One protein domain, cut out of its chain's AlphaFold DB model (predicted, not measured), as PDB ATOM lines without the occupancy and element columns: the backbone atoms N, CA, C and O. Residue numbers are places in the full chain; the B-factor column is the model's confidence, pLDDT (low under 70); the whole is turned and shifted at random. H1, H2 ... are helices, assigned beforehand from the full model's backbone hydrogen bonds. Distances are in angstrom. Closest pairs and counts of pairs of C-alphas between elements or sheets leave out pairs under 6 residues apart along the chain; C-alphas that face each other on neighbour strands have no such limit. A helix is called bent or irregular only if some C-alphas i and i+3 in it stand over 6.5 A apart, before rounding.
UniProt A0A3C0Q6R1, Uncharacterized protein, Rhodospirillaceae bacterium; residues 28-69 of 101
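AT A GLANCE: This is residues 28 to 69 of the 101 residues of an uncharacterized protein of Rhodospirillaceae bacterium (UniProt A0A3C0Q6R1). Two long helices, H1 and then H2, meet near their ends at a single corner and make an open V, with nothing packed between the arms. Most of both arms stands free: residues 28 to 42, which belong to H1; residues 44 to 50, of which 44 to 46 belong to H1 and 48 to 50 to H2; and residues 52 to 69, of which 52 to 68 belong to H2. The printed part has 42 residues with two named helices, in the order H1, H2, and no named strand; its class is all helix. It is extended, with a radius of gyration of the C-alphas of 15.7 A, and flat, spanning 46 by 24 by 7 A.

HOW THE PARTS SIT: H1, residues 28 to 46, and H2, residues 48 to 68, meet only through their link. That link is tight, with one residue, Gly 47, between the helices. The N-to-C direction of H1 has components 0.38, -0.26 and 0.89 along x, y and z, and that of H2 has 0.93, -0.08 and -0.35. In H1 every O i to N i+4 pair is within hydrogen-bond range; in H2 16 of 17 are.

IN THESE COORDINATES: H1 begins at C-alpha 28, at (15.901, 13.005, -27.446), and ends at C-alpha 46, at (26.124, 5.672, -3.821), a length of 26.8 A. H2 begins at C-alpha 48, at (28.493, 11.492, -1.025), and ends at C-alpha 68, at (56.439, 4.639, -10.152), a length of 30.2 A. Neither helix is bent.

THE WHOLE: The two C-alphas farthest apart are those of Gln 30 and Asp 67, at 45.9 A. The first and last printed C-alphas, of Arg 28 and Ser 69, are 44.0 A apart. The printed part has no cut and no long link. The mean pLDDT of the printed part is 83.0; residues 63 to 68, in H2, are under 70. The mean is 89 for H1 and 78 for H2.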
ATOM      1  N   ARG A  28      14.555  12.662 -27.943       79.31
ATOM      2  CA  ARG A  28      15.901  13.005 -27.446       79.31
ATOM      3  C   ARG A  28      15.850  13.700 -26.080       79.31
ATOM      4  O   ARG A  28      16.697  13.448 -25.232       79.31
ATOM      5  N   GLU A  29      14.846  14.543 -25.869       82.38
ATOM      6  CA  GLU A  29      14.605  15.272 -24.622       82.38
ATOM      7  C   GLU A  29      14.235  14.344 -23.459       82.38
ATOM      8  O   GLU A  29      14.774  14.499 -22.365       82.38
ATOM      9  N   GLN A  30      13.397  13.331 -23.697       86.06
ATOM     10  CA  GLN A  30      13.054  12.319 -22.692       86.06
ATOM     11  C   GLN A  30      14.270  11.482 -22.294       86.06
ATOM     12  O   GLN A  30      14.504  11.275 -21.108       86.06
ATOM     13  N   VAL A  31      15.104  11.083 -23.261       88.25
ATOM     14  CA  VAL A  31      16.341  10.337 -22.972       88.25
ATOM     15  C   VAL A  31      17.291  11.159 -22.096       88.25
ATOM     16  O   VAL A  31      17.894  10.625 -21.166       88.25
ATOM     17  N   VAL A  32      17.416  12.461 -22.362       89.31
ATOM     18  CA  VAL A  32      18.244  13.360 -21.545       89.31
ATOM     19  C   VAL A  32      17.659  13.520 -20.141       89.31
ATOM     20  O   VAL A  32      18.405  13.436 -19.164       89.31
ATOM     21  N   ALA A  33      16.344  13.706 -20.018       90.06
ATOM     22  CA  ALA A  33      15.680  13.832 -18.724       90.06
ATOM     23  C   ALA A  33      15.844  12.562 -17.872       90.06
ATOM     24  O   ALA A  33      16.204  12.644 -16.694       90.06
ATOM     25  N   ASP A  34      15.668  11.388 -18.479       90.31
ATOM     26  CA  ASP A  34      15.855  10.100 -17.811       90.31
ATOM     27  C   ASP A  34      17.315   9.877 -17.413       90.31
ATOM     28  O   ASP A  34      17.589   9.421 -16.302       90.31
ATOM     29  N   ALA A  35      18.269  10.248 -18.271       91.38
ATOM     30  CA  ALA A  35      19.690  10.163 -17.951       91.38
ATOM     31  C   ALA A  35      20.058  11.034 -16.739       91.38
ATOM     32  O   ALA A  35      20.766  10.568 -15.844       91.38
ATOM     33  N   LEU A  36      19.541  12.266 -16.671       93.25
ATOM     34  CA  LEU A  36      19.755  13.161 -15.529       93.25
ATOM     35  C   LEU A  36      19.125  12.605 -14.249       93.25
ATOM     36  O   LEU A  36      19.778  12.577 -13.204       93.25
ATOM     37  N   ARG A  37      17.892  12.094 -14.329       92.69
ATOM     38  CA  ARG A  37      17.217  11.479 -13.178       92.69
ATOM     39  C   ARG A  37      17.978  10.256 -12.671       92.69
ATOM     40  O   ARG A  37      18.191  10.107 -11.471       92.69
ATOM     41  N   ASN A  38      18.419   9.396 -13.583       92.81
ATOM     42  CA  ASN A  38      19.184   8.201 -13.243       92.81
ATOM     43  C   ASN A  38      20.550   8.555 -12.649       92.81
ATOM     44  O   ASN A  38      20.976   7.900 -11.698       92.81
ATOM     45  N   MET A  39      21.213   9.602 -13.151       89.31
ATOM     46  CA  MET A  39      22.454  10.113 -12.569       89.31
ATOM     47  C   MET A  39      22.236  10.559 -11.121       89.31
ATOM     48  O   MET A  39      22.991  10.136 -10.247       89.31
ATOM     49  N   GLN A  40      21.202  11.363 -10.863       89.94
ATOM     50  CA  GLN A  40      20.898  11.855  -9.520       89.94
ATOM     51  C   GLN A  40      20.585  10.699  -8.564       89.94
ATOM     52  O   GLN A  40      21.239  10.559  -7.536       89.94
ATOM     53  N   ASN A  41      19.691   9.792  -8.964       91.69
ATOM     54  CA  ASN A  41      19.348   8.612  -8.169       91.69
ATOM     55  C   ASN A  41      20.572   7.738  -7.874       91.69
ATOM     56  O   ASN A  41      20.727   7.223  -6.771       91.69
ATOM     57  N   THR A  42      21.458   7.570  -8.858       87.62
ATOM     58  CA  THR A  42      22.692   6.799  -8.682       87.62
ATOM     59  C   THR A  42      23.643   7.505  -7.720       87.62
ATOM     60  O   THR A  42      24.228   6.849  -6.860       87.62
ATOM     61  N   ARG A  43      23.784   8.831  -7.827       86.38
ATOM     62  CA  ARG A  43      24.597   9.639  -6.910       86.38
ATOM     63  C   ARG A  43      24.098   9.499  -5.473       86.38
ATOM     64  O   ARG A  43      24.903   9.223  -4.586       86.38
ATOM     65  N   ASP A  44      22.790   9.614  -5.270       89.00
ATOM     66  CA  ASP A  44      22.164   9.509  -3.951       89.00
ATOM     67  C   ASP A  44      22.283   8.083  -3.386       89.00
ATOM     68  O   ASP A  44      22.620   7.904  -2.217       89.00
ATOM     69  N   MET A  45      22.103   7.055  -4.226       89.88
ATOM     70  CA  MET A  45      22.275   5.644  -3.852       89.88
ATOM     71  C   MET A  45      23.720   5.308  -3.455       89.88
ATOM     72  O   MET A  45      23.949   4.535  -2.521       89.88
ATOM     73  N   ILE A  46      24.710   5.846  -4.174       88.81
ATOM     74  CA  ILE A  46      26.124   5.672  -3.821       88.81
ATOM     75  C   ILE A  46      26.418   6.408  -2.507       88.81
ATOM     76  O   ILE A  46      27.085   5.849  -1.632       88.81
ATOM     77  N   GLY A  47      25.889   7.622  -2.365       90.94
ATOM     78  CA  GLY A  47      26.112   8.504  -1.229       90.94
ATOM     79  C   GLY A  47      27.402   9.313  -1.367       90.94
ATOM     80  O   GLY A  47      28.423   8.835  -1.872       90.94
ATOM     81  N   GLU A  48      27.368  10.558  -0.887       85.75
ATOM     82  CA  GLU A  48      28.493  11.492  -1.025       85.75
ATOM     83  C   GLU A  48      29.769  10.995  -0.341       85.75
ATOM     84  O   GLU A  48      30.860  11.186  -0.868       85.75
ATOM     85  N   GLU A  49      29.637  10.275   0.771       84.38
ATOM     86  CA  GLU A  49      30.767   9.726   1.525       84.38
ATOM     87  C   GLU A  49      31.599   8.731   0.698       84.38
ATOM     88  O   GLU A  49      32.830   8.794   0.677       84.38
ATOM     89  N   LYS A  50      30.942   7.855  -0.073       86.62
ATOM     90  CA  LYS A  50      31.641   6.903  -0.949       86.62
ATOM     91  C   LYS A  50      32.259   7.593  -2.159       86.62
ATOM     92  O   LYS A  50      33.338   7.194  -2.595       86.62
ATOM     93  N   LEU A  51      31.601   8.624  -2.693       87.69
ATOM     94  CA  LEU A  51      32.144   9.429  -3.790       87.69
ATOM     95  C   LEU A  51      33.387  10.209  -3.349       87.69
ATOM     96  O   LEU A  51      34.362  10.259  -4.098       87.69
ATOM     97  N   GLN A  52      33.383  10.752  -2.131       88.44
ATOM     98  CA  GLN A  52      34.542  11.419  -1.537       88.44
ATOM     99  C   GLN A  52      35.707  10.444  -1.352       88.44
ATOM    100  O   GLN A  52      36.794  10.700  -1.866       88.44
ATOM    101  N   LYS A  53      35.466   9.273  -0.749       89.81
ATOM    102  CA  LYS A  53      36.494   8.222  -0.628       89.81
ATOM    103  C   LYS A  53      37.068   7.808  -1.981       89.81
ATOM    104  O   LYS A  53      38.274   7.619  -2.119       89.81
ATOM    105  N   LEU A  54      36.222   7.666  -3.001       88.12
ATOM    106  CA  LEU A  54      36.678   7.331  -4.349       88.12
ATOM    107  C   LEU A  54      37.560   8.442  -4.938       88.12
ATOM    108  O   LEU A  54      38.593   8.143  -5.537       88.12
ATOM    109  N   ALA A  55      37.181   9.709  -4.754       87.88
ATOM    110  CA  ALA A  55      37.970  10.850  -5.210       87.88
ATOM    111  C   ALA A  55      39.350  10.896  -4.531       87.88
ATOM    112  O   ALA A  55      40.362  11.079  -5.213       87.88
ATOM    113  N   GLU A  56      39.409  10.653  -3.221       88.50
ATOM    114  CA  GLU A  56      40.662  10.561  -2.462       88.50
ATOM    115  C   GLU A  56      41.560   9.430  -2.979       88.50
ATOM    116  O   GLU A  56      42.746   9.645  -3.240       88.50
ATOM    117  N   LEU A  57      40.994   8.241  -3.213       86.88
ATOM    118  CA  LEU A  57      41.733   7.098  -3.755       86.88
ATOM    119  C   LEU A  57      42.296   7.380  -5.151       86.88
ATOM    120  O   LEU A  57      43.430   6.999  -5.446       86.88
ATOM    121  N   ILE A  58      41.531   8.054  -6.013       85.31
ATOM    122  CA  ILE A  58      41.992   8.448  -7.351       85.31
ATOM    123  C   ILE A  58      43.158   9.432  -7.242       85.31
ATOM    124  O   ILE A  58      44.161   9.272  -7.944       85.31
ATOM    125  N   LEU A  59      43.056  10.424  -6.356       82.88
ATOM    126  CA  LEU A  59      44.092  11.437  -6.173       82.88
ATOM    127  C   LEU A  59      45.385  10.827  -5.614       82.88
ATOM    128  O   LEU A  59      46.461  11.057  -6.169       82.88
ATOM    129  N   HIS A  60      45.274   9.968  -4.598       76.69
ATOM    130  CA  HIS A  60      46.406   9.229  -4.039       76.69
ATOM    131  C   HIS A  60      47.049   8.291  -5.077       76.69
ATOM    132  O   HIS A  60      48.273   8.203  -5.207       76.69
ATOM    133  N   LYS A  61      46.235   7.607  -5.891       73.69
ATOM    134  CA  LYS A  61      46.752   6.745  -6.959       73.69
ATOM    135  C   LYS A  61      47.473   7.546  -8.043       73.69
ATOM    136  O   LYS A  61      48.517   7.114  -8.513       73.69
ATOM    137  N   LYS A  62      46.970   8.724  -8.420       70.56
ATOM    138  CA  LYS A  62      47.655   9.598  -9.383       70.56
ATOM    139  C   LYS A  62      49.044  10.010  -8.875       70.56
ATOM    140  O   LYS A  62      50.005   9.907  -9.626       70.56
ATOM    141  N   GLN A  63      49.156  10.377  -7.598       63.97
ATOM    142  CA  GLN A  63      50.441  10.728  -6.980       63.97
ATOM    143  C   GLN A  63      51.444   9.563  -7.007       63.97
ATOM    144  O   GLN A  63      52.608   9.745  -7.346       63.97
ATOM    145  N   THR A  64      50.989   8.346  -6.708       62.19
ATOM    146  CA  THR A  64      51.865   7.159  -6.679       62.19
ATOM    147  C   THR A  64      52.248   6.638  -8.070       62.19
ATOM    148  O   THR A  64      53.322   6.056  -8.239       62.19
ATOM    149  N   VAL A  65      51.411   6.855  -9.090       60.44
ATOM    150  CA  VAL A  65      51.725   6.491 -10.485       60.44
ATOM    151  C   VAL A  65      52.855   7.359 -11.048       60.44
ATOM    152  O   VAL A  65      53.741   6.836 -11.726       60.44
ATOM    153  N   ASP A  66      52.890   8.650 -10.713       59.81
ATOM    154  CA  ASP A  66      53.972   9.540 -11.153       59.81
ATOM    155  C   ASP A  66      55.327   9.128 -10.544       59.81
ATOM    156  O   ASP A  66      56.347   9.121 -11.235       59.81
ATOM    157  N   ASP A  67      55.340   8.669  -9.291       59.88
ATOM    158  CA  ASP A  67      56.554   8.183  -8.620       59.88
ATOM    159  C   ASP A  67      57.033   6.799  -9.083       59.88
ATOM    160  O   ASP A  67      58.210   6.460  -8.914       59.88
ATOM    161  N   THR A  68      56.140   5.997  -9.667       63.12
ATOM    162  CA  THR A  68      56.439   4.639 -10.152       63.12
ATOM    163  C   THR A  68      56.728   4.582 -11.649       63.12
ATOM    164  O   THR A  68      57.100   3.519 -12.146       63.12
ATOM    165  N   SER A  69      56.655   5.705 -12.367       74.25
ATOM    166  CA  SER A  69      57.043   5.763 -13.778       74.25
ATOM    167  C   SER A  69      58.507   5.326 -13.976       74.25
ATOM    168  O   SER A  69      59.392   5.841 -13.283       74.25
TER     169      SER A  69